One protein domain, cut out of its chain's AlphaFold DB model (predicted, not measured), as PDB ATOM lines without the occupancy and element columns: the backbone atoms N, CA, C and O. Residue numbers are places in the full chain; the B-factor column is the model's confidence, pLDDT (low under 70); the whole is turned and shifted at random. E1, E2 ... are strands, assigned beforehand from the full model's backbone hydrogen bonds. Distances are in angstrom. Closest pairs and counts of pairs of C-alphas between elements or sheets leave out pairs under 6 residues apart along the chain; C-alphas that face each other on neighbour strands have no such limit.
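AT A GLANCE: This is residues 128 to 168 and 193 to 234 of the 416 residues of an uncharacterized protein of Gemmatimonadales bacterium (UniProt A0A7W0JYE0). A long, twisted ribbon of three strands, E1, E2 and E8, makes the longest axis; a smaller three-stranded sheet, E4, E6 and E5, meets it through few contacts, at Leu 227 of E8 and at Trp 129 of E1, and the short pair E3 and E7 lies past the end of the ribbon where E2 ends, at Ser 152. The printed part has 83 residues with eight named strands, E1 to E8 in chain order, and no named helix: all strand. The sheet orders are E1-E2-E8, E4-E6-E5 and E3-E7, each antiparallel. The whole is only just loose, close to compact, with a radius of gyration of the C-alphas of 14.2 A and spans of 45 by 31 by 23 A.

HOW THE PARTS SIT: E1, residues 128 to 137, and E2, residues 141 to 152, form a hairpin; N 130 and O 149 are 3.0 A apart. E8, residues 222 to 234, is antiparallel to E2, with N 148 and O 225 at 2.8 A, and bends by 56 degrees at residue 229. E3, residues 157 to 160, pairs with E7, residues 215 to 217; N 160 and O 215 are 2.8 A apart. E3 runs on into E4, residues 163 to 166, at 95 degrees. E6, residues 206 to 210, is the inner strand between E4 and E5, residues 199 to 203: N 164 and O 209, and N 201 and O 208, are each 2.8 A apart. The closest C-alphas of E6 and E8, Tyr 209 and Leu 227, are 7.5 A apart.

IN THESE COORDINATES: E1 begins at C-alpha 128 (49.434, 9.413, -13.051) and measures 29.2 A. E2 measures 35.1 A. E8 measures 31.4 A and ends at C-alpha 234 (26.179, -11.596, -8.293).

THE WHOLE: The farthest C-alphas, Gly 139 and Arg 156, are 45.0 A apart. Residues 169 to 192 are not printed; C-alphas 168 and 193 are 28.8 A apart across the cut. The links printed whole are tight. The model's pLDDT is under 70 at residues 168, 193 to 198 and 202 to 203.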
ATOM      1  N   SER A 128      50.311  10.321 -12.321       90.75
ATOM      2  CA  SER A 128      49.434   9.413 -13.051       90.75
ATOM      3  C   SER A 128      48.345   8.872 -12.137       90.75
ATOM      4  O   SER A 128      48.433   8.950 -10.908       90.75
ATOM      5  N   TRP A 129      47.297   8.318 -12.741       91.81
ATOM      6  CA  TRP A 129      46.278   7.603 -11.996       91.81
ATOM      7  C   TRP A 129      45.829   6.348 -12.729       91.81
ATOM      8  O   TRP A 129      45.911   6.273 -13.952       91.81
ATOM      9  N   GLN A 130      45.352   5.372 -11.966       93.44
ATOM     10  CA  GLN A 130      44.731   4.161 -12.492       93.44
ATOM     11  C   GLN A 130      43.619   3.684 -11.560       93.44
ATOM     12  O   GLN A 130      43.688   3.899 -10.344       93.44
ATOM     13  N   ALA A 131      42.606   3.009 -12.102       94.19
ATOM     14  CA  ALA A 131      41.627   2.326 -11.272       94.19
ATOM     15  C   ALA A 131      42.177   0.977 -10.779       94.19
ATOM     16  O   ALA A 131      42.822   0.227 -11.514       94.19
ATOM     17  N   SER A 132      41.913   0.659  -9.514       96.12
ATOM     18  CA  SER A 132      42.234  -0.623  -8.898       96.12
ATOM     19  C   SER A 132      41.004  -1.172  -8.190       96.12
ATOM     20  O   SER A 132      40.411  -0.508  -7.336       96.12
ATOM     21  N   TYR A 133      40.643  -2.402  -8.538       96.62
ATOM     22  CA  TYR A 133      39.490  -3.103  -8.002       96.62
ATOM     23  C   TYR A 133      39.928  -4.295  -7.156       96.62
ATOM     24  O   TYR A 133      40.854  -5.022  -7.516       96.62
ATOM     25  N   HIS A 134      39.236  -4.522  -6.043       97.00
ATOM     26  CA  HIS A 134      39.327  -5.773  -5.291       97.00
ATOM     27  C   HIS A 134      37.951  -6.422  -5.277       97.00
ATOM     28  O   HIS A 134      36.961  -5.772  -4.928       97.00
ATOM     29  N   VAL A 135      37.905  -7.696  -5.650       97.12
ATOM     30  CA  VAL A 135      36.695  -8.513  -5.686       97.12
ATOM     31  C   VAL A 135      36.880  -9.658  -4.707       97.12
ATOM     32  O   VAL A 135      37.695 -10.546  -4.936       97.12
ATOM     33  N   VAL A 136      36.137  -9.640  -3.607       97.19
ATOM     34  CA  VAL A 136      36.106 -10.753  -2.654       97.19
ATOM     35  C   VAL A 136      34.940 -11.657  -3.029       97.19
ATOM     36  O   VAL A 136      33.784 -11.276  -2.863       97.19
ATOM     37  N   LEU A 137      35.247 -12.832  -3.569       95.81
ATOM     38  CA  LEU A 137      34.286 -13.836  -4.007       95.81
ATOM     39  C   LEU A 137      33.690 -14.559  -2.791       95.81
ATOM     40  O   LEU A 137      34.421 -15.124  -1.973       95.81
ATOM     41  N   GLY A 138      32.364 -14.523  -2.674       91.62
ATOM     42  CA  GLY A 138      31.586 -15.290  -1.704       91.62
ATOM     43  C   GLY A 138      30.988 -16.555  -2.322       91.62
ATOM     44  O   GLY A 138      31.540 -17.124  -3.253       91.62
ATOM     45  N   GLY A 139      29.853 -17.027  -1.794       86.38
ATOM     46  CA  GLY A 139      29.189 -18.228  -2.318       86.38
ATOM     47  C   GLY A 139      28.484 -18.006  -3.663       86.38
ATOM     48  O   GLY A 139      28.716 -18.748  -4.613       86.38
ATOM     49  N   LYS A 140      27.600 -17.003  -3.733       86.38
ATOM     50  CA  LYS A 140      26.842 -16.630  -4.949       86.38
ATOM     51  C   LYS A 140      27.098 -15.192  -5.405       86.38
ATOM     52  O   LYS A 140      26.947 -14.882  -6.582       86.38
ATOM     53  N   ASP A 141      27.517 -14.349  -4.469       92.50
ATOM     54  CA  ASP A 141      27.794 -12.938  -4.685       92.50
ATOM     55  C   ASP A 141      29.243 -12.638  -4.306       92.50
ATOM     56  O   ASP A 141      29.841 -13.309  -3.460       92.50
ATOM     57  N   GLY A 142      29.812 -11.620  -4.939       93.69
ATOM     58  CA  GLY A 142      31.109 -11.053  -4.609       93.69
ATOM     59  C   GLY A 142      30.956  -9.639  -4.062       93.69
ATOM     60  O   GLY A 142      30.031  -8.915  -4.424       93.69
ATOM     61  N   ARG A 143      31.878  -9.220  -3.197       95.62
ATOM     62  CA  ARG A 143      31.990  -7.830  -2.748       95.62
ATOM     63  C   ARG A 143      33.051  -7.121  -3.576       95.62
ATOM     64  O   ARG A 143      34.223  -7.492  -3.523       95.62
ATOM     65  N   VAL A 144      32.648  -6.093  -4.310       95.56
ATOM     66  CA  VAL A 144      33.514  -5.289  -5.174       95.56
ATOM     67  C   VAL A 144      33.844  -3.975  -4.485       95.56
ATOM     68  O   VAL A 144      32.966  -3.278  -3.978       95.56
ATOM     69  N   THR A 145      35.120  -3.610  -4.496       95.44
ATOM     70  CA  THR A 145      35.600  -2.288  -4.084       95.44
ATOM     71  C   THR A 145      36.454  -1.703  -5.193       95.44
ATOM     72  O   THR A 145      37.281  -2.412  -5.760       95.44
ATOM     73  N   GLY A 146      36.250  -0.427  -5.515       93.69
ATOM     74  CA  GLY A 146      37.010   0.286  -6.539       93.69
ATOM     75  C   GLY A 146      37.676   1.523  -5.961       93.69
ATOM     76  O   GLY A 146      37.046   2.292  -5.232       93.69
ATOM     77  N   LYS A 147      38.953   1.721  -6.283       94.19
ATOM     78  CA  LYS A 147      39.721   2.902  -5.888       94.19
ATOM     79  C   LYS A 147      40.450   3.489  -7.087       94.19
ATOM     80  O   LYS A 147      41.000   2.746  -7.894       94.19
ATOM     81  N   ALA A 148      40.509   4.808  -7.163       93.25
ATOM     82  CA  ALA A 148      41.468   5.508  -7.995       93.25
ATOM     83  C   ALA A 148      42.774   5.636  -7.216       93.25
ATOM     84  O   ALA A 148      42.791   6.180  -6.111       93.25
ATOM     85  N   VAL A 149      43.857   5.121  -7.784       93.38
ATOM     86  CA  VAL A 149      45.202   5.220  -7.224       93.38
ATOM     87  C   VAL A 149      45.938   6.311  -7.986       93.38
ATOM     88  O   VAL A 149      46.260   6.123  -9.155       93.38
ATOM     89  N   LEU A 150      46.168   7.446  -7.329       92.06
ATOM     90  CA  LEU A 150      46.976   8.561  -7.807       92.06
ATOM     91  C   LEU A 150      48.415   8.382  -7.337       92.06
ATOM     92  O   LEU A 150      48.671   8.406  -6.134       92.06
ATOM     93  N   ALA A 151      49.354   8.254  -8.264       90.94
ATOM     94  CA  ALA A 151      50.778   8.248  -7.962       90.94
ATOM     95  C   ALA A 151      51.393   9.561  -8.449       90.94
ATOM     96  O   ALA A 151      51.322   9.867  -9.638       90.94
ATOM     97  N   SER A 152      52.005  10.325  -7.543       89.50
ATOM     98  CA  SER A 152      52.814  11.480  -7.929       89.50
ATOM     99  C   SER A 152      54.294  11.116  -7.893       89.50
ATOM    100  O   SER A 152      54.852  10.833  -6.833       89.50
ATOM    101  N   GLN A 153      54.941  11.102  -9.056       85.69
ATOM    102  CA  GLN A 153      56.366  10.791  -9.170       85.69
ATOM    103  C   GLN A 153      57.218  12.049  -8.992       85.69
ATOM    104  O   GLN A 153      58.215  12.028  -8.277       85.69
ATOM    105  N   ALA A 154      56.811  13.149  -9.625       82.94
ATOM    106  CA  ALA A 154      57.564  14.402  -9.646       82.94
ATOM    107  C   ALA A 154      56.685  15.643  -9.433       82.94
ATOM    108  O   ALA A 154      57.204  16.742  -9.233       82.94
ATOM    109  N   LEU A 155      55.357  15.492  -9.465       86.38
ATOM    110  CA  LEU A 155      54.439  16.609  -9.315       86.38
ATOM    111  C   LEU A 155      54.294  17.000  -7.838       86.38
ATOM    112  O   LEU A 155      53.837  16.224  -6.995       86.38
ATOM    113  N   ARG A 156      54.649  18.245  -7.531       87.50
ATOM    114  CA  ARG A 156      54.367  18.875  -6.244       87.50
ATOM    115  C   ARG A 156      53.287  19.926  -6.437       87.50
ATOM    116  O   ARG A 156      53.542  20.947  -7.068       87.50
ATOM    117  N   VAL A 157      52.102  19.680  -5.889       87.06
ATOM    118  CA  VAL A 157      51.007  20.653  -5.859       87.06
ATOM    119  C   VAL A 157      50.310  20.542  -4.516       87.06
ATOM    120  O   VAL A 157      49.874  19.466  -4.123       87.06
ATOM    121  N   GLU A 158      50.197  21.658  -3.815       88.00
ATOM    122  CA  GLU A 158      49.461  21.734  -2.558       88.00
ATOM    123  C   GLU A 158      48.053  22.266  -2.821       88.00
ATOM    124  O   GLU A 158      47.861  23.095  -3.712       88.00
ATOM    125  N   ASP A 159      47.079  21.796  -2.038       86.88
ATOM    126  CA  ASP A 159      45.721  22.352  -2.037       86.88
ATOM    127  C   ASP A 159      45.040  22.313  -3.430       86.88
ATOM    128  O   ASP A 159      44.402  23.268  -3.877       86.88
ATOM    129  N   ALA A 160      45.184  21.205  -4.163       88.06
ATOM    130  CA  ALA A 160      44.631  21.039  -5.505       88.06
ATOM    131  C   ALA A 160      43.197  20.499  -5.483       88.06
ATOM    132  O   ALA A 160      42.885  19.553  -4.760       88.06
ATOM    133  N   GLU A 161      42.339  21.037  -6.346       88.81
ATOM    134  CA  GLU A 161      41.140  20.318  -6.780       88.81
ATOM    135  C   GLU A 161      41.562  19.281  -7.825       88.81
ATOM    136  O   GLU A 161      42.229  19.617  -8.805       88.81
ATOM    137  N   VAL A 162      41.212  18.014  -7.600       88.81
ATOM    138  CA  VAL A 162      41.641  16.907  -8.460       88.81
ATOM    139  C   VAL A 162      40.431  16.280  -9.136       88.81
ATOM    140  O   VAL A 162      39.501  15.811  -8.478       88.81
ATOM    141  N   GLN A 163      40.486  16.237 -10.462       89.62
ATOM    142  CA  GLN A 163      39.492  15.602 -11.316       89.62
ATOM    143  C   GLN A 163      40.156  14.504 -12.144       89.62
ATOM    144  O   GLN A 163      41.174  14.737 -12.796       89.62
ATOM    145  N   LEU A 164      39.585  13.303 -12.113       88.75
ATOM    146  CA  LEU A 164      40.097  12.139 -12.830       88.75
ATOM    147  C   LEU A 164      39.236  11.866 -14.044       88.75
ATOM    148  O   LEU A 164      38.057  11.555 -13.914       88.75
ATOM    149  N   LEU A 165      39.832  11.958 -15.222       86.62
ATOM    150  CA  LEU A 165      39.150  11.691 -16.477       86.62
ATOM    151  C   LEU A 165      39.371  10.234 -16.887       86.62
ATOM    152  O   LEU A 165      40.500   9.845 -17.182       86.62
ATOM    153  N   ALA A 166      38.301   9.442 -16.903       83.50
ATOM    154  CA  ALA A 166      38.283   8.070 -17.387       83.50
ATOM    155  C   ALA A 166      37.752   8.004 -18.826       83.50
ATOM    156  O   ALA A 166      36.664   8.508 -19.123       83.50
ATOM    157  N   GLY A 167      38.517   7.337 -19.687       75.19
ATOM    158  CA  GLY A 167      38.203   7.050 -21.083       75.19
ATOM    159  C   GLY A 167      39.451   7.154 -21.960       75.19
ATOM    160  O   GLY A 167      40.516   7.579 -21.508       75.19
ATOM    161  N   GLU A 168      39.315   6.789 -23.230       69.19
ATOM    162  CA  GLU A 168      40.408   6.857 -24.200       69.19
ATOM    163  C   GLU A 168      40.532   8.273 -24.764       69.19
ATOM    164  O   GLU A 168      39.937   8.637 -25.778       69.19
ATOM    165  N   PHE A 193      42.205   8.817   5.319       40.56
ATOM    166  CA  PHE A 193      41.443   9.714   4.456       40.56
ATOM    167  C   PHE A 193      39.955   9.390   4.599       40.56
ATOM    168  O   PHE A 193      39.588   8.249   4.875       40.56
ATOM    169  N   SER A 194      39.119  10.421   4.458       42.44
ATOM    170  CA  SER A 194      37.679  10.393   4.727       42.44
ATOM    171  C   SER A 194      36.926   9.279   3.990       42.44
ATOM    172  O   SER A 194      37.225   9.017   2.828       42.44
ATOM    173  N   ASP A 195      35.854   8.764   4.600       47.06
ATOM    174  CA  ASP A 195      34.896   7.794   4.026       47.06
ATOM    175  C   ASP A 195      34.086   8.304   2.806       47.06
ATOM    176  O   ASP A 195      33.173   7.630   2.322       47.06
ATOM    177  N   ALA A 196      34.391   9.497   2.286       56.53
ATOM    178  CA  ALA A 196      33.719  10.070   1.127       56.53
ATOM    179  C   ALA A 196      34.244   9.464  -0.190       56.53
ATOM    180  O   ALA A 196      35.448   9.429  -0.445       56.53
ATOM    181  N   ALA A 197      33.326   9.008  -1.046       66.69
ATOM    182  CA  ALA A 197      33.631   8.556  -2.404       66.69
ATOM    183  C   ALA A 197      33.741   9.742  -3.379       66.69
ATOM    184  O   ALA A 197      33.179  10.812  -3.129       66.69
ATOM    185  N   ALA A 198      34.450   9.548  -4.493       66.81
ATOM    186  CA  ALA A 198      34.510  10.529  -5.574       66.81
ATOM    187  C   ALA A 198      33.118  10.793  -6.181       66.81
ATOM    188  O   ALA A 198      32.278   9.895  -6.256       66.81
ATOM    189  N   VAL A 199      32.886  12.026  -6.638       73.81
ATOM    190  CA  VAL A 199      31.652  12.404  -7.342       73.81
ATOM    191  C   VAL A 199      31.877  12.271  -8.841       73.81
ATOM    192  O   VAL A 199      32.760  12.921  -9.400       73.81
ATOM    193  N   GLU A 200      31.086  11.421  -9.485       78.25
ATOM    194  CA  GLU A 200      31.160  11.166 -10.920       78.25
ATOM    195  C   GLU A 200      30.249  12.117 -11.716       78.25
ATOM    196  O   GLU A 200      29.088  12.328 -11.362       78.25
ATOM    197  N   GLN A 201      30.757  12.646 -12.831       73.56
ATOM    198  CA  GLN A 201      30.006  13.415 -13.818       73.56
ATOM    199  C   GLN A 201      30.417  13.018 -15.244       73.56
ATOM    200  O   GLN A 201      31.602  12.916 -15.556       73.56
ATOM    201  N   ARG A 202      29.445  12.862 -16.152       65.12
ATOM    202  CA  ARG A 202      29.717  12.701 -17.590       65.12
ATOM    203  C   ARG A 202      30.042  14.054 -18.232       65.12
ATOM    204  O   ARG A 202      29.274  15.006 -18.085       65.12
ATOM    205  N   VAL A 203      31.140  14.124 -18.985       68.88
ATOM    206  CA  VAL A 203      31.541  15.293 -19.786       68.88
ATOM    207  C   VAL A 203      31.871  14.820 -21.202       68.88
ATOM    208  O   VAL A 203      32.895  14.177 -21.430       68.88
ATOM    209  N   GLY A 204      30.986  15.113 -22.161       74.25
ATOM    210  CA  GLY A 204      31.071  14.544 -23.510       74.25
ATOM    211  C   GLY A 204      30.980  13.014 -23.479       74.25
ATOM    212  O   GLY A 204      30.043  12.462 -22.898       74.25
ATOM    213  N   GLU A 205      31.978  12.341 -24.060       76.00
ATOM    214  CA  GLU A 205      32.101  10.872 -24.065       76.00
ATOM    215  C   GLU A 205      32.986  10.311 -22.940       76.00
ATOM    216  O   GLU A 205      33.312   9.128 -22.933       76.00
ATOM    217  N   PHE A 206      33.366  11.146 -21.969       76.44
ATOM    218  CA  PHE A 206      34.240  10.769 -20.861       76.44
ATOM    219  C   PHE A 206      33.530  10.864 -19.511       76.44
ATOM    220  O   PHE A 206      32.546  11.593 -19.344       76.44
ATOM    221  N   HIS A 207      34.084  10.169 -18.518       77.44
ATOM    222  CA  HIS A 207      33.615  10.221 -17.136       77.44
ATOM    223  C   HIS A 207      34.654  10.904 -16.251       77.44
ATOM    224  O   HIS A 207      35.802  10.472 -16.187       77.44
ATOM    225  N   VAL A 208      34.251  11.978 -15.578       82.50
ATOM    226  CA  VAL A 208      35.087  12.744 -14.655       82.50
ATOM    227  C   VAL A 208      34.731  12.366 -13.224       82.50
ATOM    228  O   VAL A 208      33.585  12.514 -12.813       82.50
ATOM    229  N   TYR A 209      35.718  11.925 -12.453       83.25
ATOM    230  CA  TYR A 209      35.594  11.634 -11.029       83.25
ATOM    231  C   TYR A 209      36.294  12.737 -10.241       83.25
ATOM    232  O   TYR A 209      37.520  12.847 -10.265       83.25
ATOM    233  N   SER A 210      35.519  13.568  -9.554       84.50
ATOM    234  CA  SER A 210      36.047  14.633  -8.700       84.50
ATOM    235  C   SER A 210      36.345  14.077  -7.314       84.50
ATOM    236  O   SER A 210      35.456  13.519  -6.662       84.50
ATOM    237  N   LEU A 211      37.593  14.215  -6.863       84.31
ATOM    238  CA  LEU A 211      37.975  13.829  -5.507       84.31
ATOM    239  C   LEU A 211      37.296  14.767  -4.494       84.31
ATOM    240  O   LEU A 211      37.174  15.965  -4.759       84.31
ATOM    241  N   PRO A 212      36.854  14.250  -3.336       76.56
ATOM    242  CA  PRO A 212      36.263  15.085  -2.302       76.56
ATOM    243  C   PRO A 212      37.330  15.978  -1.654       76.56
ATOM    244  O   PRO A 212      38.374  15.503  -1.209       76.56
ATOM    245  N   GLY A 213      37.038  17.276  -1.555       81.94
ATOM    246  CA  GLY A 213      37.923  18.259  -0.928       81.94
ATOM    247  C   GLY A 213      39.171  18.593  -1.749       81.94
ATOM    248  O   GLY A 213      39.285  18.259  -2.926       81.94
ATOM    249  N   ARG A 214      40.114  19.301  -1.118       85.69
ATOM    250  CA  ARG A 214      41.386  19.693  -1.739       85.69
ATOM    251  C   ARG A 214      42.483  18.723  -1.312       85.69
ATOM    252  O   ARG A 214      42.555  18.330  -0.150       85.69
ATOM    253  N   SER A 215      43.301  18.307  -2.271       85.56
ATOM    254  CA  SER A 215      44.318  17.267  -2.112       85.56
ATOM    255  C   SER A 215      45.712  17.819  -2.369       85.56
ATOM    256  O   SER A 215      45.925  18.613  -3.283       85.56
ATOM    257  N   THR A 216      46.680  17.360  -1.585       88.62
ATOM    258  CA  THR A 216      48.092  17.691  -1.783       88.62
ATOM    259  C   THR A 216      48.797  16.522  -2.463       88.62
ATOM    260  O   THR A 216      48.774  15.397  -1.968       88.62
ATOM    261  N   LEU A 217      49.434  16.797  -3.599       88.19
ATOM    262  CA  LEU A 217      50.264  15.872  -4.358       88.19
ATOM    263  C   LEU A 217      51.731  16.174  -4.054       88.19
ATOM    264  O   LEU A 217      52.195  17.295  -4.267       88.19
ATOM    265  N   LEU A 218      52.460  15.179  -3.557       90.06
ATOM    266  CA  LEU A 218      53.890  15.283  -3.268       90.06
ATOM    267  C   LEU A 218      54.654  14.210  -4.044       90.06
ATOM    268  O   LEU A 218      54.149  13.093  -4.153       90.06
ATOM    269  N   PRO A 219      55.876  14.494  -4.525       87.75
ATOM    270  CA  PRO A 219      56.729  13.473  -5.121       87.75
ATOM    271  C   PRO A 219      56.909  12.272  -4.181       87.75
ATOM    272  O   PRO A 219      57.240  12.443  -3.007       87.75
ATOM    273  N   GLY A 220      56.664  11.066  -4.693       86.56
ATOM    274  CA  GLY A 220      56.715   9.808  -3.943       86.56
ATOM    275  C   GLY A 220      55.442   9.470  -3.157       86.56
ATOM    276  O   GLY A 220      55.330   8.358  -2.644       86.56
ATOM    277  N   LEU A 221      54.463  10.378  -3.072       89.69
ATOM    278  CA  LEU A 221      53.193  10.116  -2.399       89.69
ATOM    279  C   LEU A 221      52.215   9.419  -3.348       89.69
ATOM    280  O   LEU A 221      51.917   9.905  -4.442       89.69
ATOM    281  N   THR A 222      51.659   8.302  -2.882       90.44
ATOM    282  CA  THR A 222      50.544   7.617  -3.539       90.44
ATOM    283  C   THR A 222      49.278   7.813  -2.717       90.44
ATOM    284  O   THR A 222      49.240   7.480  -1.534       90.44
ATOM    285  N   THR A 223      48.236   8.347  -3.349       89.50
ATOM    286  CA  THR A 223      46.925   8.584  -2.734       89.50
ATOM    287  C   THR A 223      45.906   7.648  -3.363       89.50
ATOM    288  O   THR A 223      45.828   7.548  -4.582       89.50
ATOM    289  N   ALA A 224      45.109   6.958  -2.548       90.38
ATOM    290  CA  ALA A 224      44.039   6.094  -3.034       90.38
ATOM    291  C   ALA A 224      42.683   6.622  -2.559       90.38
ATOM    292  O   ALA A 224      42.464   6.743  -1.356       90.38
ATOM    293  N   VAL A 225      41.771   6.892  -3.492       89.75
ATOM    294  CA  VAL A 225      40.422   7.401  -3.200       89.75
ATOM    295  C   VAL A 225      39.380   6.415  -3.694       89.75
ATOM    296  O   VAL A 225      39.523   5.850  -4.776       89.75
ATOM    297  N   ALA A 226      38.333   6.176  -2.905       90.12
ATOM    298  CA  ALA A 226      37.240   5.303  -3.312       90.12
ATOM    299  C   ALA A 226      36.488   5.896  -4.517       90.12
ATOM    300  O   ALA A 226      36.051   7.045  -4.481       90.12
ATOM    301  N   LEU A 227      36.319   5.095  -5.573       90.00
ATOM    302  CA  LEU A 227      35.486   5.459  -6.727       90.00
ATOM    303  C   LEU A 227      33.997   5.323  -6.395       90.00
ATOM    304  O   LEU A 227      33.175   6.083  -6.890       90.00
ATOM    305  N   PHE A 228      33.656   4.348  -5.553       88.44
ATOM    306  CA  PHE A 228      32.301   4.068  -5.093       88.44
ATOM    307  C   PHE A 228      32.340   3.295  -3.770       88.44
ATOM    308  O   PHE A 228      33.357   2.690  -3.414       88.44
ATOM    309  N   GLN A 229      31.218   3.299  -3.049       87.94
ATOM    310  CA  GLN A 229      31.049   2.483  -1.845       87.94
ATOM    311  C   GLN A 229      31.055   0.985  -2.189       87.94
ATOM    312  O   GLN A 229      30.510   0.617  -3.229       87.94
ATOM    313  N   PRO A 230      31.636   0.110  -1.345       91.75
ATOM    314  CA  PRO A 230      31.677  -1.327  -1.600       91.75
ATOM    315  C   PRO A 230      30.307  -1.905  -1.972       91.75
ATOM    316  O   PRO A 230      29.356  -1.760  -1.210       91.75
ATOM    317  N   ALA A 231      30.228  -2.606  -3.100       91.81
ATOM    318  CA  ALA A 231      28.974  -3.141  -3.623       91.81
ATOM    319  C   ALA A 231      28.974  -4.673  -3.619       91.81
ATOM    320  O   ALA A 231      29.995  -5.302  -3.900       91.81
ATOM    321  N   ALA A 232      27.827  -5.277  -3.312       93.00
ATOM    322  CA  ALA A 232      27.601  -6.707  -3.502       93.00
ATOM    323  C   ALA A 232      27.086  -6.959  -4.923       93.00
ATOM    324  O   ALA A 232      26.195  -6.253  -5.394       93.00
ATOM    325  N   VAL A 233      27.668  -7.937  -5.612       94.56
ATOM    326  CA  VAL A 233      27.421  -8.184  -7.033       94.56
ATOM    327  C   VAL A 233      27.333  -9.691  -7.276       94.56
ATOM    328  O   VAL A 233      28.288 -10.398  -6.939       94.56
ATOM    329  N   PRO A 234      26.243 -10.203  -7.874       95.50
ATOM    330  CA  PRO A 234      26.179 -11.596  -8.293       95.50
ATOM    331  C   PRO A 234      27.264 -11.887  -9.324       95.50
ATOM    332  O   PRO A 234      27.593 -11.024 -10.142       95.50
TER     333      PRO A 234